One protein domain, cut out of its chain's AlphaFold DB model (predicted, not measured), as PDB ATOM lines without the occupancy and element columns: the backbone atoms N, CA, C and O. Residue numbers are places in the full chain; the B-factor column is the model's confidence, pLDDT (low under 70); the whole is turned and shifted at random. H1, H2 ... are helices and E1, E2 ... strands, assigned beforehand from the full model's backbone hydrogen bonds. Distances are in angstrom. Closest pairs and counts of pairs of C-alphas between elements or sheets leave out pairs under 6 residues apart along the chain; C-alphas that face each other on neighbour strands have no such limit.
ATOM      1  N   LYS A  83      31.023  21.239   2.498       90.06
ATOM      2  CA  LYS A  83      31.372  20.379   1.365       90.06
ATOM      3  C   LYS A  83      31.985  21.186   0.228       90.06
ATOM      4  O   LYS A  83      31.416  22.193  -0.189       90.06
ATOM      5  N   LEU A  84      33.110  20.712  -0.289       91.12
ATOM      6  CA  LEU A  84      33.760  21.223  -1.489       91.12
ATOM      7  C   LEU A  84      33.706  20.150  -2.575       91.12
ATOM      8  O   LEU A  84      34.097  19.010  -2.339       91.12
ATOM      9  N   VAL A  85      33.197  20.521  -3.746       90.94
ATOM     10  CA  VAL A  85      33.038  19.648  -4.908       90.94
ATOM     11  C   VAL A  85      33.692  20.310  -6.112       90.94
ATOM     12  O   VAL A  85      33.252  21.377  -6.543       90.94
ATOM     13  N   ILE A  86      34.729  19.685  -6.658       88.62
ATOM     14  CA  ILE A  86      35.442  20.166  -7.846       88.62
ATOM     15  C   ILE A  86      35.424  19.046  -8.879       88.62
ATOM     16  O   ILE A  86      36.111  18.040  -8.716       88.62
ATOM     17  N   HIS A  87      34.610  19.199  -9.923       87.12
ATOM     18  CA  HIS A  87      34.384  18.149 -10.915       87.12
ATOM     19  C   HIS A  87      34.918  18.533 -12.292       87.12
ATOM     20  O   HIS A  87      34.383  19.451 -12.911       87.12
ATOM     21  N   ASP A  88      35.919  17.783 -12.769       70.56
ATOM     22  CA  ASP A  88      36.407  17.768 -14.156       70.56
ATOM     23  C   ASP A  88      36.659  19.177 -14.719       70.56
ATOM     24  O   ASP A  88      36.065  19.641 -15.695       70.56
ATOM     25  N   ILE A  89      37.568  19.884 -14.047       74.75
ATOM     26  CA  ILE A  89      38.100  21.169 -14.504       74.75
ATOM     27  C   ILE A  89      39.566  20.938 -14.864       74.75
ATOM     28  O   ILE A  89      40.453  21.281 -14.082       74.75
ATOM     29  N   PRO A  90      39.846  20.345 -16.039       63.22
ATOM     30  CA  PRO A  90      41.171  19.833 -16.408       63.22
ATOM     31  C   PRO A  90      42.248  20.916 -16.567       63.22
ATOM     32  O   PRO A  90      43.411  20.611 -16.795       63.22
ATOM     33  N   THR A  91      41.863  22.186 -16.481       68.06
ATOM     34  CA  THR A  91      42.736  23.352 -16.641       68.06
ATOM     35  C   THR A  91      42.915  24.149 -15.354       68.06
ATOM     36  O   THR A  91      43.480  25.238 -15.386       68.06
ATOM     37  N   LEU A  92      42.374  23.664 -14.236       77.94
ATOM     38  CA  LEU A  92      42.612  24.268 -12.936       77.94
ATOM     39  C   LEU A  92      44.020  23.875 -12.481       77.94
ATOM     40  O   LEU A  92      44.275  22.693 -12.256       77.94
ATOM     41  N   ASP A  93      44.935  24.835 -12.403       85.44
ATOM     42  CA  ASP A  93      46.287  24.555 -11.922       85.44
ATOM     43  C   ASP A  93      46.288  24.190 -10.423       85.44
ATOM     44  O   ASP A  93      45.350  24.482  -9.665       85.44
ATOM     45  N   SER A  94      47.355  23.520  -9.985       88.06
ATOM     46  CA  SER A  94      47.483  23.070  -8.597       88.06
ATOM     47  C   SER A  94      47.530  24.234  -7.601       88.06
ATOM     48  O   SER A  94      47.016  24.113  -6.490       88.06
ATOM     49  N   MET A  95      48.078  25.389  -7.986       89.12
ATOM     50  CA  MET A  95      48.145  26.571  -7.114       89.12
ATOM     51  C   MET A  95      46.769  27.156  -6.823       89.12
ATOM     52  O   MET A  95      46.465  27.534  -5.693       89.12
ATOM     53  N   THR A  96      45.905  27.177  -7.824       86.56
ATOM     54  CA  THR A  96      44.532  27.627  -7.693       86.56
ATOM     55  C   THR A  96      43.730  26.673  -6.817       86.56
ATOM     56  O   THR A  96      42.944  27.126  -5.984       86.56
ATOM     57  N   LEU A  97      43.954  25.360  -6.938       89.31
ATOM     58  CA  LEU A  97      43.379  24.377  -6.015       89.31
ATOM     59  C   LEU A  97      43.810  24.645  -4.570       89.31
ATOM     60  O   LEU A  97      42.959  24.677  -3.683       89.31
ATOM     61  N   LEU A  98      45.096  24.915  -4.331       91.81
ATOM     62  CA  LEU A  98      45.592  25.265  -2.998       91.81
ATOM     63  C   LEU A  98      45.020  26.591  -2.479       91.81
ATOM     64  O   LEU A  98      44.743  26.691  -1.289       91.81
ATOM     65  N   LEU A  99      44.786  27.582  -3.345       89.06
ATOM     66  CA  LEU A  99      44.125  28.836  -2.969       89.06
ATOM     67  C   LEU A  99      42.667  28.601  -2.552       89.06
ATOM     68  O   LEU A  99      42.197  29.176  -1.567       89.06
ATOM     69  N   ILE A 100      41.948  27.748  -3.287       90.12
ATOM     70  CA  ILE A 100      40.598  27.323  -2.908       90.12
ATOM     71  C   ILE A 100      40.670  26.617  -1.554       90.12
ATOM     72  O   ILE A 100      39.931  26.992  -0.647       90.12
ATOM     73  N   PHE A 101      41.586  25.662  -1.380       92.69
ATOM     74  CA  PHE A 101      41.759  24.959  -0.112       92.69
ATOM     75  C   PHE A 101      42.086  25.915   1.035       92.69
ATOM     76  O   PHE A 101      41.413  25.828   2.047       92.69
ATOM     77  N   ASP A 102      43.000  26.877   0.894       91.56
ATOM     78  CA  ASP A 102      43.264  27.878   1.944       91.56
ATOM     79  C   ASP A 102      41.979  28.572   2.408       91.56
ATOM     80  O   ASP A 102      41.721  28.730   3.603       91.56
ATOM     81  N   HIS A 103      41.130  28.934   1.447       88.69
ATOM     82  CA  HIS A 103      39.902  29.646   1.735       88.69
ATOM     83  C   HIS A 103      38.890  28.814   2.532       88.69
ATOM     84  O   HIS A 103      38.171  29.375   3.360       88.69
ATOM     85  N   CYS A 104      38.813  27.497   2.307       89.81
ATOM     86  CA  CYS A 104      37.757  26.657   2.882       89.81
ATOM     87  C   CYS A 104      38.212  25.469   3.746       89.81
ATOM     88  O   CYS A 104      37.375  24.863   4.410       89.81
ATOM     89  N   ALA A 105      39.506  25.165   3.836       91.00
ATOM     90  CA  ALA A 105      40.037  24.005   4.562       91.00
ATOM     91  C   ALA A 105      39.594  23.967   6.035       91.00
ATOM     92  O   ALA A 105      39.257  22.905   6.554       91.00
ATOM     93  N   HIS A 106      39.508  25.139   6.668       89.25
ATOM     94  CA  HIS A 106      39.130  25.290   8.073       89.25
ATOM     95  C   HIS A 106      37.684  24.861   8.395       89.25
ATOM     96  O   HIS A 106      37.359  24.675   9.565       89.25
ATOM     97  N   SER A 107      36.798  24.743   7.399       89.75
ATOM     98  CA  SER A 107      35.370  24.455   7.613       89.75
ATOM     99  C   SER A 107      34.834  23.251   6.844       89.75
ATOM    100  O   SER A 107      33.759  22.746   7.180       89.75
ATOM    101  N   ILE A 108      35.567  22.748   5.848       92.00
ATOM    102  CA  ILE A 108      35.103  21.612   5.054       92.00
ATOM    103  C   ILE A 108      35.134  20.313   5.859       92.00
ATOM    104  O   ILE A 108      36.143  19.937   6.445       92.00
ATOM    105  N   HIS A 109      34.018  19.592   5.816       93.06
ATOM    106  CA  HIS A 109      33.895  18.228   6.324       93.06
ATOM    107  C   HIS A 109      34.050  17.193   5.203       93.06
ATOM    108  O   HIS A 109      34.491  16.074   5.446       93.06
ATOM    109  N   HIS A 110      33.681  17.561   3.974       94.50
ATOM    110  CA  HIS A 110      33.637  16.659   2.827       94.50
ATOM    111  C   HIS A 110      34.355  17.283   1.633       94.50
ATOM    112  O   HIS A 110      34.012  18.389   1.208       94.50
ATOM    113  N   LEU A 111      35.307  16.552   1.065       94.88
ATOM    114  CA  LEU A 111      36.060  16.950  -0.117       94.88
ATOM    115  C   LEU A 111      35.815  15.937  -1.238       94.88
ATOM    116  O   LEU A 111      36.101  14.759  -1.064       94.88
ATOM    117  N   ASP A 112      35.271  16.383  -2.366       94.38
ATOM    118  CA  ASP A 112      35.007  15.541  -3.536       94.38
ATOM    119  C   ASP A 112      35.675  16.137  -4.779       94.38
ATOM    120  O   ASP A 112      35.328  17.236  -5.220       94.38
ATOM    121  N   LEU A 113      36.664  15.426  -5.313       93.50
ATOM    122  CA  LEU A 113      37.544  15.896  -6.375       93.50
ATOM    123  C   LEU A 113      37.530  14.922  -7.554       93.50
ATOM    124  O   LEU A 113      37.801  13.733  -7.400       93.50
ATOM    125  N   ILE A 114      37.286  15.442  -8.754       92.25
ATOM    126  CA  ILE A 114      37.537  14.736 -10.012       92.25
ATOM    127  C   ILE A 114      38.645  15.496 -10.736       92.25
ATOM    128  O   ILE A 114      38.410  16.600 -11.231       92.25
ATOM    129  N   LEU A 115      39.847  14.922 -10.753       90.69
ATOM    130  CA  LEU A 115      41.074  15.561 -11.240       90.69
ATOM    131  C   LEU A 115      41.692  14.741 -12.366       90.69
ATOM    132  O   LEU A 115      41.630  13.515 -12.337       90.69
ATOM    133  N   SER A 116      42.359  15.395 -13.317       90.25
ATOM    134  CA  SER A 116      43.228  14.675 -14.245       90.25
ATOM    135  C   SER A 116      44.403  14.025 -13.500       90.25
ATOM    136  O   SER A 116      44.752  14.405 -12.378       90.25
ATOM    137  N   HIS A 117      45.043  13.042 -14.138       90.69
ATOM    138  CA  HIS A 117      46.216  12.373 -13.569       90.69
ATOM    139  C   HIS A 117      47.346  13.366 -13.259       90.69
ATOM    140  O   HIS A 117      47.864  13.376 -12.142       90.69
ATOM    141  N   SER A 118      47.651  14.266 -14.200       90.12
ATOM    142  CA  SER A 118      48.689  15.288 -14.027       90.12
ATOM    143  C   SER A 118      48.362  16.274 -12.906       90.12
ATOM    144  O   SER A 118      49.234  16.563 -12.092       90.12
ATOM    145  N   GLN A 119      47.108  16.733 -12.807       90.25
ATOM    146  CA  GLN A 119      46.663  17.625 -11.732       90.25
ATOM    147  C   GLN A 119      46.790  16.960 -10.362       90.25
ATOM    148  O   GLN A 119      47.278  17.570  -9.416       90.25
ATOM    149  N   CYS A 120      46.361  15.701 -10.238       92.31
ATOM    150  CA  CYS A 120      46.469  14.974  -8.977       92.31
ATOM    151  C   CYS A 120      47.936  14.764  -8.580       92.31
ATOM    152  O   CYS A 120      48.288  14.957  -7.416       92.31
ATOM    153  N   HIS A 121      48.796  14.424  -9.544       92.81
ATOM    154  CA  HIS A 121      50.228  14.269  -9.313       92.81
ATOM    155  C   HIS A 121      50.884  15.572  -8.838       92.81
ATOM    156  O   HIS A 121      51.518  15.585  -7.784       92.81
ATOM    157  N   GLU A 122      50.690  16.671  -9.566       92.75
ATOM    158  CA  GLU A 122      51.247  17.983  -9.223       92.75
ATOM    159  C   GLU A 122      50.742  18.460  -7.848       92.75
ATOM    160  O   GLU A 122      51.527  18.885  -6.996       92.75
ATOM    161  N   LEU A 123      49.450  18.286  -7.565       93.62
ATOM    162  CA  LEU A 123      48.867  18.621  -6.270       93.62
ATOM    163  C   LEU A 123      49.468  17.790  -5.125       93.62
ATOM    164  O   LEU A 123      49.764  18.345  -4.067       93.62
ATOM    165  N   CYS A 124      49.699  16.487  -5.324       94.12
ATOM    166  CA  CYS A 124      50.392  15.647  -4.340       94.12
ATOM    167  C   CYS A 124      51.808  16.158  -4.062       94.12
ATOM    168  O   CYS A 124      52.215  16.234  -2.904       94.12
ATOM    169  N   MET A 125      52.543  16.543  -5.104       93.50
ATOM    170  CA  MET A 125      53.904  17.065  -4.984       93.50
ATOM    171  C   MET A 125      53.945  18.365  -4.164       93.50
ATOM    172  O   MET A 125      54.798  18.524  -3.284       93.50
ATOM    173  N   HIS A 126      52.985  19.268  -4.374       95.50
ATOM    174  CA  HIS A 126      52.879  20.494  -3.581       95.50
ATOM    175  C   HIS A 126      52.413  20.251  -2.145       95.50
ATOM    176  O   HIS A 126      52.998  20.803  -1.212       95.50
ATOM    177  N   LEU A 127      51.409  19.393  -1.934       95.44
ATOM    178  CA  LEU A 127      50.963  19.022  -0.590       95.44
ATOM    179  C   LEU A 127      52.078  18.327   0.199       95.44
ATOM    180  O   LEU A 127      52.215  18.568   1.396       95.44
ATOM    181  N   GLN A 128      52.916  17.524  -0.460       94.44
ATOM    182  CA  GLN A 128      54.092  16.904   0.147       94.44
ATOM    183  C   GLN A 128      55.108  17.950   0.614       94.44
ATOM    184  O   GLN A 128      55.540  17.912   1.768       94.44
ATOM    185  N   ALA A 129      55.454  18.912  -0.246       94.31
ATOM    186  CA  ALA A 129      56.339  20.014   0.124       94.31
ATOM    187  C   ALA A 129      55.755  20.861   1.268       94.31
ATOM    188  O   ALA A 129      56.464  21.215   2.209       94.31
ATOM    189  N   PHE A 130      54.452  21.141   1.227       95.94
ATOM    190  CA  PHE A 130      53.753  21.870   2.279       95.94
ATOM    191  C   PHE A 130      53.786  21.129   3.626       95.94
ATOM    192  O   PHE A 130      54.161  21.719   4.638       95.94
ATOM    193  N   CYS A 131      53.479  19.826   3.638       94.75
ATOM    194  CA  CYS A 131      53.565  18.979   4.833       94.75
ATOM    195  C   CYS A 131      54.974  18.984   5.437       94.75
ATOM    196  O   CYS A 131      55.121  19.085   6.651       94.75
ATOM    197  N   PHE A 132      56.007  18.893   4.596       94.19
ATOM    198  CA  PHE A 132      57.400  18.945   5.034       94.19
ATOM    199  C   PHE A 132      57.730  20.265   5.746       94.19
ATOM    200  O   PHE A 132      58.296  20.263   6.844       94.19
ATOM    201  N   HIS A 133      57.333  21.398   5.162       94.75
ATOM    202  CA  HIS A 133      57.556  22.713   5.768       94.75
ATOM    203  C   HIS A 133      56.755  22.909   7.052       94.75
ATOM    204  O   HIS A 133      57.284  23.461   8.017       94.75
ATOM    205  N   LEU A 134      55.514  22.423   7.103       93.62
ATOM    206  CA  LEU A 134      54.718  22.418   8.330       93.62
ATOM    207  C   LEU A 134      55.398  21.614   9.441       93.62
ATOM    208  O   LEU A 134      55.595  22.140  10.537       93.62
ATOM    209  N   ALA A 135      55.821  20.385   9.141       92.75
ATOM    210  CA  ALA A 135      56.483  19.506  10.096       92.75
ATOM    211  C   ALA A 135      57.776  20.135  10.639       92.75
ATOM    212  O   ALA A 135      58.006  20.163  11.849       92.75
ATOM    213  N   THR A 136      58.586  20.711   9.749       91.62
ATOM    214  CA  THR A 136      59.832  21.410  10.095       91.62
ATOM    215  C   THR A 136      59.564  22.650  10.951       91.62
ATOM    216  O   THR A 136      60.238  22.891  11.954       91.62
ATOM    217  N   SER A 137      58.541  23.433  10.597       92.44
ATOM    218  CA  SER A 137      58.152  24.634  11.343       92.44
ATOM    219  C   SER A 137      57.687  24.282  12.754       92.44
ATOM    220  O   SER A 137      58.085  24.946  13.712       92.44
ATOM    221  N   GLN A 138      56.908  23.208  12.896       92.19
ATOM    222  CA  GLN A 138      56.449  22.699  14.185       92.19
ATOM    223  C   GLN A 138      57.608  22.161  15.032       92.19
ATOM    224  O   GLN A 138      57.724  22.536  16.198       92.19
ATOM    225  N   ALA A 139      58.510  21.363  14.450       89.69
ATOM    226  CA  ALA A 139      59.688  20.839  15.148       89.69
ATOM    227  C   ALA A 139      60.561  21.955  15.749       89.69
ATOM    228  O   ALA A 139      61.150  21.795  16.817       89.69
ATOM    229  N   TRP A 140      60.610  23.115  15.091       91.44
ATOM    230  CA  TRP A 140      61.385  24.275  15.533       91.44
ATOM    231  C   TRP A 140      60.560  25.351  16.251       91.44
ATOM    232  O   TRP A 140      61.057  26.457  16.463       91.44
ATOM    233  N   ASN A 141      59.317  25.055  16.648       85.81
ATOM    234  CA  ASN A 141      58.406  25.986  17.333       85.81
ATOM    235  C   ASN A 141      58.166  27.322  16.584       85.81
ATOM    236  O   ASN A 141      57.843  28.354  17.196       85.81
ATOM    237  N   LYS A 142      58.313  27.322  15.253       89.69
ATOM    238  CA  LYS A 142      58.054  28.473  14.375       89.69
ATOM    239  C   LYS A 142      56.550  28.663  14.159       89.69
ATOM    240  O   LYS A 142      55.731  27.898  14.662       89.69
ATOM    241  N   ILE A 143      56.152  29.762  13.520       87.50
ATOM    242  CA  ILE A 143      54.752  29.951  13.107       87.50
ATOM    243  C   ILE A 143      54.469  28.942  11.983       87.50
ATOM    244  O   ILE A 143      55.269  28.889  11.048       87.50
ATOM    245  N   PRO A 144      53.396  28.133  12.071       88.75
ATOM    246  CA  PRO A 144      53.042  27.205  11.005       88.75
ATOM    247  C   PRO A 144      52.805  27.939   9.685       88.75
ATOM    248  O   PRO A 144      52.148  28.981   9.646       88.75
ATOM    249  N   LEU A 145      53.342  27.381   8.605       92.62
ATOM    250  CA  LEU A 145      53.109  27.858   7.250       92.62
ATOM    251  C   LEU A 145      51.627  27.682   6.876       92.62
ATOM    252  O   LEU A 145      51.086  26.587   6.989       92.62
ATOM    253  N   THR A 146      50.965  28.737   6.401       91.62
ATOM    254  CA  THR A 146      49.589  28.638   5.884       91.62
ATOM    255  C   THR A 146      49.587  28.206   4.418       91.62
ATOM    256  O   THR A 146      50.573  28.410   3.706       91.62
ATOM    257  N   LEU A 147      48.471  27.644   3.938       92.75
ATOM    258  CA  LEU A 147      48.310  27.331   2.513       92.75
ATOM    259  C   LEU A 147      48.436  28.600   1.661       92.75
ATOM    260  O   LEU A 147      49.122  28.575   0.647       92.75
ATOM    261  N   HIS A 148      47.877  29.728   2.110       90.81
ATOM    262  CA  HIS A 148      48.061  31.020   1.449       90.81
ATOM    263  C   HIS A 148      49.539  31.398   1.295       90.81
ATOM    264  O   HIS A 148      49.980  31.689   0.184       90.81
ATOM    265  N   GLN A 149      50.322  31.350   2.378       93.25
ATOM    266  CA  GLN A 149      51.747  31.680   2.313       93.25
ATOM    267  C   GLN A 149      52.487  30.723   1.374       93.25
ATOM    268  O   GLN A 149      53.296  31.159   0.561       93.25
ATOM    269  N   TYR A 150      52.156  29.430   1.431       95.38
ATOM    270  CA  TYR A 150      52.712  28.453   0.504       95.38
ATOM    271  C   TYR A 150      52.393  28.800  -0.953       95.38
ATOM    272  O   TYR A 150      53.278  28.705  -1.789       95.38
ATOM    273  N   THR A 151      51.166  29.225  -1.276       91.88
ATOM    274  CA  THR A 151      50.820  29.599  -2.659       91.88
ATOM    275  C   THR A 151      51.611  30.801  -3.170       91.88
ATOM    276  O   THR A 151      51.948  30.828  -4.351       91.88
ATOM    277  N   LEU A 152      51.951  31.756  -2.297       91.69
ATOM    278  CA  LEU A 152      52.756  32.929  -2.652       91.69
ATOM    279  C   LEU A 152      54.223  32.562  -2.924       91.69
ATOM    280  O   LEU A 152      54.800  33.054  -3.889       91.69
ATOM    281  N   ASP A 153      54.791  31.651  -2.126       95.38
ATOM    282  CA  ASP A 153      56.215  31.276  -2.177       95.38
ATOM    283  C   ASP A 153      56.451  29.864  -2.755       95.38
ATOM    284  O   ASP A 153      57.490  29.234  -2.517       95.38
ATOM    285  N   SER A 154      55.474  29.338  -3.499       93.94
ATOM    286  CA  SER A 154      55.381  27.916  -3.860       93.94
ATOM    287  C   SER A 154      56.623  27.399  -4.572       93.94
ATOM    288  O   SER A 154      57.142  26.354  -4.190       93.94
ATOM    289  N   THR A 155      57.154  28.146  -5.541       94.62
ATOM    290  CA  THR A 155      58.361  27.781  -6.295       94.62
ATOM    291  C   THR A 155      59.561  27.568  -5.373       94.62
ATOM    292  O   THR A 155      60.206  26.520  -5.417       94.62
ATOM    293  N   GLN A 156      59.849  28.534  -4.494       96.19
ATOM    294  CA  GLN A 156      60.996  28.462  -3.591       96.19
ATOM    295  C   GLN A 156      60.830  27.325  -2.580       96.19
ATOM    296  O   GLN A 156      61.737  26.509  -2.403       96.19
ATOM    297  N   LEU A 157      59.664  27.250  -1.935       95.75
ATOM    298  CA  LEU A 157      59.383  26.246  -0.913       95.75
ATOM    299  C   LEU A 157      59.362  24.834  -1.499       95.75
ATOM    300  O   LEU A 157      59.864  23.899  -0.871       95.75
ATOM    301  N   TYR A 158      58.825  24.674  -2.707       95.50
ATOM    302  CA  TYR A 158      58.840  23.412  -3.433       95.50
ATOM    303  C   TYR A 158      60.271  22.943  -3.701       95.50
ATOM    304  O   TYR A 158      60.622  21.833  -3.306       95.50
ATOM    305  N   HIS A 159      61.129  23.790  -4.280       94.69
ATOM    306  CA  HIS A 159      62.524  23.427  -4.546       94.69
ATOM    307  C   HIS A 159      63.302  23.081  -3.269       94.69
ATOM    308  O   HIS A 159      64.023  22.085  -3.250       94.69
ATOM    309  N   GLN A 160      63.116  23.845  -2.189       93.94
ATOM    310  CA  GLN A 160      63.745  23.562  -0.893       93.94
ATOM    311  C   GLN A 160      63.322  22.203  -0.321       93.94
ATOM    312  O   GLN A 160      64.160  21.445   0.179       93.94
ATOM    313  N   ALA A 161      62.029  21.876  -0.409       91.94
ATOM    314  CA  ALA A 161      61.525  20.579   0.024       91.94
ATOM    315  C   ALA A 161      62.097  19.454  -0.847       91.94
ATOM    316  O   ALA A 161      62.598  18.474  -0.309       91.94
ATOM    317  N   GLN A 162      62.106  19.609  -2.176       90.75
ATOM    318  CA  GLN A 162      62.661  18.602  -3.086       90.75
ATOM    319  C   GLN A 162      64.141  18.319  -2.802       90.75
ATOM    320  O   GLN A 162      64.512  17.158  -2.657       90.75
ATOM    321  N   GLN A 163      64.971  19.353  -2.635       89.75
ATOM    322  CA  GLN A 163      66.393  19.190  -2.295       89.75
ATOM    323  C   GLN A 163      66.590  18.426  -0.979       89.75
ATOM    324  O   GLN A 163      67.434  17.537  -0.887       89.75
ATOM    325  N   SER A 164      65.777  18.741   0.030       85.88
ATOM    326  CA  SER A 164      65.843  18.086   1.340       85.88
ATOM    327  C   SER A 164      65.389  16.626   1.272       85.88
ATOM    328  O   SER A 164      66.038  15.745   1.834       85.88
ATOM    329  N   LEU A 165      64.294  16.349   0.562       82.56
ATOM    330  CA  LEU A 165      63.704  15.013   0.456       82.56
ATOM    331  C   LEU A 165      64.512  14.073  -0.455       82.56
ATOM    332  O   LEU A 165      64.550  12.874  -0.194       82.56
ATOM    333  N   GLN A 166      65.197  14.597  -1.477       79.19
ATOM    334  CA  GLN A 166      66.064  13.810  -2.368       79.19
ATOM    335  C   GLN A 166      67.303  13.240  -1.664       79.19
ATOM    336  O   GLN A 166      67.851  12.236  -2.114       79.19
ATOM    337  N   SER A 167      67.738  13.854  -0.561       69.69
ATOM    338  CA  SER A 167      68.901  13.397   0.210       69.69
ATOM    339  C   SER A 167      68.662  12.109   1.016       69.69
ATOM    340  O   SER A 167      69.616  11.525   1.528       69.69
ATOM    341  N   LEU A 168      67.408  11.645   1.130       61.91
ATOM    342  CA  LEU A 168      67.049  10.414   1.836       61.91
ATOM    343  C   LEU A 168      66.801   9.254   0.854       61.91
ATOM    344  O   LEU A 168      66.303   9.474  -0.255       61.91
ATOM    345  N   PRO A 169      67.076   7.996   1.261       60.25
ATOM    346  CA  PRO A 169      66.711   6.829   0.463       60.25
ATOM    347  C   PRO A 169      65.216   6.871   0.128       60.25
ATOM    348  O   PRO A 169      64.405   7.257   0.972       60.25
ATOM    349  N   HIS A 170      64.864   6.493  -1.106       61.88
ATOM    350  CA  HIS A 170      63.507   6.567  -1.654       61.88
ATOM    351  C   HIS A 170      62.504   5.770  -0.807       61.88
ATOM    352  O   HIS A 170      62.252   4.590  -1.032       61.88
ATOM    353  N   GLN A 171      61.930   6.431   0.193       65.00
ATOM    354  CA  GLN A 171      60.805   5.921   0.961       65.00
ATOM    355  C   GLN A 171      59.509   6.232   0.200       65.00
ATOM    356  O   GLN A 171      59.347   7.362  -0.264       65.00
ATOM    357  N   PRO A 172      58.572   5.274   0.100       64.50
ATOM    358  CA  PRO A 172      57.375   5.417  -0.731       64.50
ATOM    359  C   PRO A 172      56.386   6.470  -0.213       64.50
ATOM    360  O   PRO A 172      55.565   6.969  -0.975       64.50
ATOM    361  N   PHE A 173      56.459   6.830   1.073       71.75
ATOM    362  CA  PHE A 173      55.537   7.777   1.696       71.75
ATOM    363  C   PHE A 173      56.281   8.831   2.515       71.75
ATOM    364  O   PHE A 173      57.206   8.506   3.267       71.75
ATOM    365  N   LEU A 174      55.813  10.084   2.434       79.44
ATOM    366  CA  LEU A 174      56.368  11.220   3.182       79.44
ATOM    367  C   LEU A 174      56.439  10.937   4.687       79.44
ATOM    368  O   LEU A 174      57.402  11.329   5.333       79.44
ATOM    369  N   ILE A 175      55.462  10.224   5.252       80.31
ATOM    370  CA  ILE A 175      55.435   9.927   6.689       80.31
ATOM    371  C   ILE A 175      56.708   9.210   7.163       80.31
ATOM    372  O   ILE A 175      57.254   9.568   8.202       80.31
ATOM    373  N   ASN A 176      57.238   8.272   6.374       81.50
ATOM    374  CA  ASN A 176      58.471   7.559   6.705       81.50
ATOM    375  C   ASN A 176      59.687   8.488   6.629       81.50
ATOM    376  O   ASN A 176      60.611   8.357   7.424       81.50
ATOM    377  N   GLN A 177      59.671   9.441   5.695       81.38
ATOM    378  CA  GLN A 177      60.720  10.452   5.557       81.38
ATOM    379  C   GLN A 177      60.709  11.410   6.755       81.38
ATOM    380  O   GLN A 177      61.761  11.684   7.322       81.38
ATOM    381  N   LEU A 178      59.523  11.846   7.197       85.12
ATOM    382  CA  LEU A 178      59.370  12.668   8.400       85.12
ATOM    383  C   LEU A 178      59.881  11.929   9.641       85.12
ATOM    384  O   LEU A 178      60.668  12.490  10.398       85.12
ATOM    385  N   ILE A 179      59.506  10.656   9.813       83.50
ATOM    386  CA  ILE A 179      59.990   9.816  10.920       83.50
ATOM    387  C   ILE A 179      61.517   9.699  10.886       83.50
ATOM    388  O   ILE A 179      62.164   9.906  11.910       83.50
ATOM    389  N   ALA A 180      62.097   9.413   9.717       83.00
ATOM    390  CA  ALA A 180      63.545   9.292   9.553       83.00
ATOM    391  C   ALA A 180      64.296  10.590   9.907       83.00
ATOM    392  O   ALA A 180      65.440  10.536  10.349       83.00
ATOM    393  N   GLN A 181      63.649  11.746   9.754       82.25
ATOM    394  CA  GLN A 181      64.191  13.059  10.107       82.25
ATOM    395  C   GLN A 181      63.831  13.514  11.533       82.25
ATOM    396  O   GLN A 181      64.176  14.628  11.924       82.25
ATOM    397  N   GLY A 182      63.133  12.687  12.322       81.62
ATOM    398  CA  GLY A 182      62.672  13.053  13.664       81.62
ATOM    399  C   GLY A 182      61.611  14.161  13.672       81.62
ATOM    400  O   GLY A 182      61.448  14.854  14.678       81.62
ATOM    401  N   LEU A 183      60.907  14.353  12.555       87.75
ATOM    402  CA  LEU A 183      59.861  15.357  12.396       87.75
ATOM    403  C   LEU A 183      58.499  14.828  12.875       87.75
ATOM    404  O   LEU A 183      58.237  13.622  12.820       87.75
ATOM    405  N   PRO A 184      57.600  15.716  13.337       84.06
ATOM    406  CA  PRO A 184      56.274  15.312  13.777       84.06
ATOM    407  C   PRO A 184      55.469  14.722  12.616       84.06
ATOM    408  O   PRO A 184      55.389  15.293  11.530       84.06
ATOM    409  N   THR A 185      54.819  13.589  12.869       85.75
ATOM    410  CA  THR A 185      53.885  12.944  11.932       85.75
ATOM    411  C   THR A 185      52.445  13.413  12.115       85.75
ATOM    412  O   THR A 185      51.577  13.071  11.320       85.75
ATOM    413  N   ARG A 186      52.174  14.205  13.159       87.19
ATOM    414  CA  ARG A 186      50.871  14.814  13.424       87.19
ATOM    415  C   ARG A 186      51.037  16.318  13.585       87.19
ATOM    416  O   ARG A 186      51.771  16.763  14.468       87.19
ATOM    417  N   MET A 187      50.334  17.071  12.747       88.69
ATOM    418  CA  MET A 187      50.369  18.527  12.791       88.69
ATOM    419  C   MET A 187      49.519  19.049  13.956       88.69
ATOM    420  O   MET A 187      48.418  18.545  14.184       88.69
ATOM    421  N   ASP A 188      50.027  20.034  14.702       87.44
ATOM    422  CA  ASP A 188      49.290  20.633  15.829       87.44
ATOM    423  C   ASP A 188      48.115  21.508  15.340       87.44
ATOM    424  O   ASP A 188      47.000  21.391  15.856       87.44
ATOM    425  N   ASP A 189      48.340  22.301  14.286       87.38
ATOM    426  CA  ASP A 189      47.349  23.179  13.643       87.38
ATOM    427  C   ASP A 189      47.201  22.841  12.143       87.38
ATOM    428  O   ASP A 189      47.672  23.584  11.277       87.38
ATOM    429  N   PRO A 190      46.606  21.681  11.807       91.25
ATOM    430  CA  PRO A 190      46.427  21.260  10.421       91.25
ATOM    431  C   PRO A 190      45.404  22.144   9.683       91.25
ATOM    432  O   PRO A 190      44.403  22.538  10.286       91.25
ATOM    433  N   PRO A 191      45.578  22.408   8.372       91.81
ATOM    434  CA  PRO A 191      44.649  23.251   7.614       91.81
ATOM    435  C   PRO A 191      43.245  22.637   7.502       91.81
ATOM    436  O   PRO A 191      42.260  23.367   7.567       91.81
ATOM    437  N   PHE A 192      43.135  21.312   7.354       93.25
ATOM    438  CA  PHE A 192      41.863  20.600   7.210       93.25
ATOM    439  C   PHE A 192      41.345  20.111   8.567       93.25
ATOM    440  O   PHE A 192      41.221  18.909   8.816       93.25
ATOM    441  N   GLU A 193      41.075  21.054   9.470       91.25
ATOM    442  CA  GLU A 193      40.687  20.777  10.858       91.25
ATOM    443  C   GLU A 193      39.425  19.906  10.963       91.25
ATOM    444  O   GLU A 193      39.388  18.973  11.766       91.25
ATOM    445  N   MET A 194      38.425  20.192  10.127       92.69
ATOM    446  CA  MET A 194      37.082  19.604  10.194       92.69
ATOM    447  C   MET A 194      36.858  18.455   9.202       92.69
ATOM    448  O   MET A 194      35.751  17.927   9.126       92.69
ATOM    449  N   LEU A 195      37.876  18.072   8.426       94.50
ATOM    450  CA  LEU A 195      37.706  17.148   7.309       94.50
ATOM    451  C   LEU A 195      37.479  15.708   7.786       94.50
ATOM    452  O   LEU A 195      38.309  15.117   8.477       94.50
ATOM    453  N   GLU A 196      36.353  15.138   7.370       94.69
ATOM    454  CA  GLU A 196      35.872  13.810   7.764       94.69
ATOM    455  C   GLU A 196      35.855  12.827   6.590       94.69
ATOM    456  O   GLU A 196      36.044  11.629   6.792       94.69
ATOM    457  N   GLN A 197      35.620  13.307   5.366       95.56
ATOM    458  CA  GLN A 197      35.479  12.458   4.182       95.56
ATOM    459  C   GLN A 197      36.187  13.048   2.966       95.56
ATOM    460  O   GLN A 197      36.087  14.247   2.690       95.56
ATOM    461  N   ILE A 198      36.853  12.177   2.210       95.19
ATOM    462  CA  ILE A 198      37.539  12.512   0.964       95.19
ATOM    463  C   ILE A 198      37.120  11.523  -0.121       95.19
ATOM    464  O   ILE A 198      37.175  10.311   0.075       95.19
ATOM    465  N   SER A 199      36.742  12.049  -1.278       95.06
ATOM    466  CA  SER A 199      36.471  11.316  -2.509       95.06
ATOM    467  C   SER A 199      37.361  11.886  -3.605       95.06
ATOM    468  O   SER A 199      37.385  13.098  -3.821       95.06
ATOM    469  N   ILE A 200      38.131  11.023  -4.267       93.00
ATOM    470  CA  ILE A 200      39.014  11.414  -5.369       93.00
ATOM    471  C   ILE A 200      38.806  10.434  -6.504       93.00
ATOM    472  O   ILE A 200      38.945   9.223  -6.331       93.00
ATOM    473  N   SER A 201      38.498  10.974  -7.673       92.88
ATOM    474  CA  SER A 201      38.360  10.214  -8.903       92.88
ATOM    475  C   SER A 201      39.333  10.760  -9.936       92.88
ATOM    476  O   SER A 201      39.323  11.951 -10.236       92.88
ATOM    477  N   ILE A 202      40.154   9.881 -10.502       91.56
ATOM    478  CA  ILE A 202      40.994  10.202 -11.654       91.56
ATOM    479  C   ILE A 202      40.364   9.479 -12.846       91.56
ATOM    480  O   ILE A 202      40.468   8.251 -12.912       91.56
ATOM    481  N   PRO A 203      39.641  10.179 -13.741       88.56
ATOM    482  CA  PRO A 203      39.065   9.540 -14.910       88.56
ATOM    483  C   PRO A 203      40.198   8.969 -15.763       88.56
ATOM    484  O   PRO A 203      41.245   9.601 -15.934       88.56
ATOM    485  N   ALA A 204      40.000   7.757 -16.282       80.44
ATOM    486  CA  ALA A 204      40.947   7.169 -17.215       80.44
ATOM    487  C   ALA A 204      41.087   8.117 -18.409       80.44
ATOM    488  O   ALA A 204      40.080   8.522 -18.997       80.44
ATOM    489  N   SER A 205      42.326   8.494 -18.741       69.38
ATOM    490  CA  SER A 205      42.574   9.258 -19.960       69.38
ATOM    491  C   SER A 205      41.929   8.497 -21.120       69.38
ATOM    492  O   SER A 205      42.144   7.282 -21.205       69.38
ATOM    493  N   PRO A 206      41.152   9.150 -22.005       63.47
ATOM    494  CA  PRO A 206      40.748   8.506 -23.245       63.47
ATOM    495  C   PRO A 206      42.033   8.004 -23.904       63.47
ATOM    496  O   PRO A 206      43.007   8.757 -23.996       63.47
ATOM    497  N   ALA A 223      47.286   5.768 -11.076       90.75
ATOM    498  CA  ALA A 223      46.188   6.554 -10.506       90.75
ATOM    499  C   ALA A 223      45.823   6.104  -9.077       90.75
ATOM    500  O   ALA A 223      45.558   6.939  -8.217       90.75
ATOM    501  N   SER A 224      45.865   4.795  -8.801       90.94
ATOM    502  CA  SER A 224      45.631   4.255  -7.456       90.94
ATOM    503  C   SER A 224      46.687   4.722  -6.453       90.94
ATOM    504  O   SER A 224      46.332   5.113  -5.341       90.94
ATOM    505  N   LEU A 225      47.963   4.746  -6.852       90.88
ATOM    506  CA  LEU A 225      49.052   5.227  -6.007       90.88
ATOM    507  C   LEU A 225      48.914   6.725  -5.718       90.88
ATOM    508  O   LEU A 225      49.099   7.136  -4.579       90.88
ATOM    509  N   LEU A 226      48.533   7.530  -6.716       92.31
ATOM    510  CA  LEU A 226      48.284   8.963  -6.531       92.31
ATOM    511  C   LEU A 226      47.123   9.236  -5.572       92.31
ATOM    512  O   LEU A 226      47.256  10.065  -4.677       92.31
ATOM    513  N   ILE A 227      46.004   8.518  -5.714       93.62
ATOM    514  CA  ILE A 227      44.856   8.649  -4.803       93.62
ATOM    515  C   ILE A 227      45.271   8.291  -3.373       93.62
ATOM    516  O   ILE A 227      44.944   9.014  -2.430       93.62
ATOM    517  N   GLN A 228      46.028   7.205  -3.207       92.62
ATOM    518  CA  GLN A 228      46.541   6.793  -1.905       92.62
ATOM    519  C   GLN A 228      47.524   7.825  -1.326       92.62
ATOM    520  O   GLN A 228      47.429   8.175  -0.151       92.62
ATOM    521  N   GLN A 229      48.444   8.351  -2.140       92.69
ATOM    522  CA  GLN A 229      49.391   9.391  -1.736       92.69
ATOM    523  C   GLN A 229      48.660  10.657  -1.287       92.69
ATOM    524  O   GLN A 229      48.947  11.178  -0.210       92.69
ATOM    525  N   PHE A 230      47.682  11.122  -2.067       93.75
ATOM    526  CA  PHE A 230      46.863  12.272  -1.705       93.75
ATOM    527  C   PHE A 230      46.137  12.038  -0.379       93.75
ATOM    528  O   PHE A 230      46.137  12.910   0.492       93.75
ATOM    529  N   HIS A 231      45.529  10.861  -0.203       93.75
ATOM    530  CA  HIS A 231      44.827  10.517   1.031       93.75
ATOM    531  C   HIS A 231      45.765  10.571   2.238       93.75
ATOM    532  O   HIS A 231      45.454  11.258   3.208       93.75
ATOM    533  N   HIS A 232      46.950   9.960   2.151       92.25
ATOM    534  CA  HIS A 232      47.951  10.016   3.219       92.25
ATOM    535  C   HIS A 232      48.401  11.443   3.543       92.25
ATOM    536  O   HIS A 232      48.480  11.803   4.718       92.25
ATOM    537  N   LEU A 233      48.667  12.268   2.527       93.38
ATOM    538  CA  LEU A 233      49.015  13.676   2.729       93.38
ATOM    539  C   LEU A 233      47.876  14.430   3.416       93.38
ATOM    540  O   LEU A 233      48.113  15.203   4.337       93.38
ATOM    541  N   THR A 234      46.633  14.156   3.035       92.19
ATOM    542  CA  THR A 234      45.488  14.815   3.661       92.19
ATOM    543  C   THR A 234      45.295  14.368   5.109       92.19
ATOM    544  O   THR A 234      45.009  15.202   5.956       92.19
ATOM    545  N   VAL A 235      45.546  13.094   5.434       92.62
ATOM    546  CA  VAL A 235      45.549  12.601   6.824       92.62
ATOM    547  C   VAL A 235      46.580  13.344   7.683       92.62
ATOM    548  O   VAL A 235      46.278  13.680   8.824       92.62
ATOM    549  N   LEU A 236      47.772  13.649   7.150       91.62
ATOM    550  CA  LEU A 236      48.773  14.467   7.858       91.62
ATOM    551  C   LEU A 236      48.290  15.907   8.085       91.62
ATOM    552  O   LEU A 236      48.638  16.536   9.084       91.62
ATOM    553  N   LEU A 237      47.486  16.420   7.155       92.88
ATOM    554  CA  LEU A 237      46.941  17.775   7.148       92.88
ATOM    555  C   LEU A 237      45.544  17.877   7.768       92.88
ATOM    556  O   LEU A 237      44.893  18.909   7.592       92.88
ATOM    557  N   SER A 238      45.096  16.857   8.503       92.62
ATOM    558  CA  SER A 238      43.799  16.815   9.176       92.62
ATOM    559  C   SER A 238      43.942  16.481  10.658       92.62
ATOM    560  O   SER A 238      44.865  15.788  11.082       92.62
ATOM    561  N   ARG A 239      42.998  16.956  11.486       89.06
ATOM    562  CA  ARG A 239      42.929  16.521  12.897       89.06
ATOM    563  C   ARG A 239      42.401  15.100  13.042       89.06
ATOM    564  O   ARG A 239      42.761  14.408  13.999       89.06
ATOM    565  N   HIS A 240      41.527  14.714  12.121       89.44
ATOM    566  CA  HIS A 240      40.895  13.409  12.033       89.44
ATOM    567  C   HIS A 240      41.521  12.590  10.904       89.44
ATOM    568  O   HIS A 240      42.242  13.124  10.068       89.44
ATOM    569  N   THR A 241      41.250  11.286  10.882       89.94
ATOM    570  CA  THR A 241      41.596  10.424   9.749       89.94
ATOM    571  C   THR A 241      40.402  10.408   8.795       89.94
ATOM    572  O   THR A 241      39.461   9.653   9.047       89.94
ATOM    573  N   PRO A 242      40.380  11.254   7.747       88.88
ATOM    574  CA  PRO A 242      39.250  11.302   6.836       88.88
ATOM    575  C   PRO A 242      39.044   9.953   6.146       88.88
ATOM    576  O   PRO A 242      39.999   9.319   5.686       88.88
ATOM    577  N   ALA A 243      37.791   9.515   6.056       90.75
ATOM    578  CA  ALA A 243      37.429   8.301   5.344       90.75
ATOM    579  C   ALA A 243      37.617   8.508   3.833       90.75
ATOM    580  O   ALA A 243      37.070   9.453   3.257       90.75
ATOM    581  N   LEU A 244      38.379   7.616   3.195       91.94
ATOM    582  CA  LEU A 244      38.526   7.590   1.744       91.94
ATOM    583  C   LEU A 244      37.329   6.865   1.128       91.94
ATOM    584  O   LEU A 244      37.114   5.681   1.382       91.94
ATOM    585  N   THR A 245      36.568   7.568   0.299       90.31
ATOM    586  CA  THR A 245      35.520   6.979  -0.535       90.31
ATOM    587  C   THR A 245      36.081   6.814  -1.941       90.31
ATOM    588  O   THR A 245      36.401   7.800  -2.603       90.31
ATOM    589  N   LEU A 246      36.217   5.571  -2.397       84.81
ATOM    590  CA  LEU A 246      36.599   5.274  -3.776       84.81
ATOM    591  C   LEU A 246      35.332   5.110  -4.624       84.81
ATOM    592  O   LEU A 246      34.367   4.498  -4.153       84.81
ATOM    593  N   PRO A 247      35.296   5.617  -5.869       73.38
ATOM    594  CA  PRO A 247      34.172   5.347  -6.749       73.38
ATOM    595  C   PRO A 247      34.107   3.846  -7.064       73.38
ATOM    596  O   PRO A 247      35.131   3.164  -7.154       73.38
ATOM    597  N   ALA A 248      32.889   3.328  -7.246       63.41
ATOM    598  CA  ALA A 248      32.622   1.895  -7.418       63.41
ATOM    599  C   ALA A 248      33.417   1.241  -8.569       63.41
ATOM    600  O   ALA A 248      33.655   0.038  -8.547       63.41
ATOM    601  N   SER A 249      33.887   2.030  -9.540       57.31
ATOM    602  CA  SER A 249      34.731   1.581 -10.653       57.31
ATOM    603  C   SER A 249      36.122   1.070 -10.247       57.31
ATOM    604  O   SER A 249      36.741   0.372 -11.045       57.31
TER     605      SER A 249
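AT A GLANCE: This is residues 83 to 206 and 223 to 249 of the 394 residues of an uncharacterized protein of Absidia glauca (UniProt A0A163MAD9). A small wall of four parallel strands stands at one end of the domain, with H6 over one face of it, and the long helix H2 runs through the middle beside H6. H1 packs on H2 near the wall's E1 and E2 side, H3 packs on H1, and H4 crosses H2 on the side away from the wall, while no helix covers the wall's other face. The printed part has 151 residues with six named helices and four named strands, in the order E1 H1 E2 H2 H3 H4 H5 E3 H6 E4, and its class is mixed, helices and strands. The sheet runs E1 E2 E3 E4, all parallel. The whole is compact, with a radius of gyration of the C-alphas of 14.7 A and spans of 42 by 32 by 27 A.

IN THESE COORDINATES: The sheet is made of E1, residues 83 to 87, 12.8 A from first to last C-alpha; E2, residues 110 to 114, and E3, residues 197 to 201, 13.6 A each; and E4, residues 243 to 245, 6.3 A. E1 begins at C-alpha 83, at (31.372, 20.379, 1.365), and E4 ends at C-alpha 245, at (35.520, 6.979, -0.535). The longest helix is H2, residues 117 to 139, 32.8 A, which begins at C-alpha 117, at (46.216, 12.373, -13.569). H6 holds residues 223 to 236, 20.2 A; H4 residues 154 to 166, 17.8 A; and H1 residues 94 to 104, 15.5 A. The shorter helices are H5, residues 174 to 180, 9.8 A, and H3, residues 147 to 152, 8.8 A.

HOW THE PARTS SIT: In the sheet, E1 and E4 are the edge strands. E1 and E2 are parallel at 3 degrees, with N 84 and O 110 2.9 A apart, within hydrogen-bond range. E2 and E3 stand at 4 degrees, with N 199 and O 111 at 2.8 A. E3 and E4 stand at 30 degrees, with N 245 and O 198 at 2.8 A. H6 is on one face of the sheet, making two layers, helix on sheet, at a height over the sheet of 8.7 A. It lies over E4 and only just over E3, on which 3 of its C-alphas fall, and runs along the strands, at 21 degrees to E4 on the local plane. E1, H1, E2 form a strand-helix-strand unit, two parallel neighbour strands with a helix between, whose crossover is right-handed; E2, H2 H3 H4 H5, E3 form another. H1 only grazes the sheet, with residues 97 to 104. H2 is the hub, touching H1, H4, H5 and H6. It touches H6 at a shallow tilt of 25 degrees, the same way, the closest C-alphas being those of Cys 124 and Phe 230, 5.5 A apart. With residues 126 to 133 alone it touches H4, about perpendicular at 79 degrees, closest at the C-alphas of Ala 129 and Ala 161, 5.2 A. With residues 119 to 126 alone it touches H1 at a steep tilt of 57 degrees, closest at the C-alphas of Ser 94 and Leu 123, 5.2 A. H2 and H5 only just touch, with 3 pairs of C-alphas within 8 A, the closest being those of Gln 128 and Leu 174, 6.8 A. H3 touches H1, closest at the C-alphas of Asp 102 and Leu 147, 5.1 A. The helix packing is part aligned, part crossed. H1 and H6 are apart, for instance. In the six helices every O i to N i+4 pair is within hydrogen-bond range.

THE WHOLE: The two C-alphas farthest apart, those of Asn 141 and Pro 206, are 47.6 A from each other. Residues 207 to 222 are not printed, and C-alphas 206 and 223 are 14.0 A apart across this cut, on the link from E3 to H6. Of the links that are printed whole, the one from H5 to E3, residues 181 to 196, is long. The mean pLDDT of the printed part is 88.0, and it is under 70 at residues 90 to 91, 167 to 172, 205 to 206 and 248 to 249.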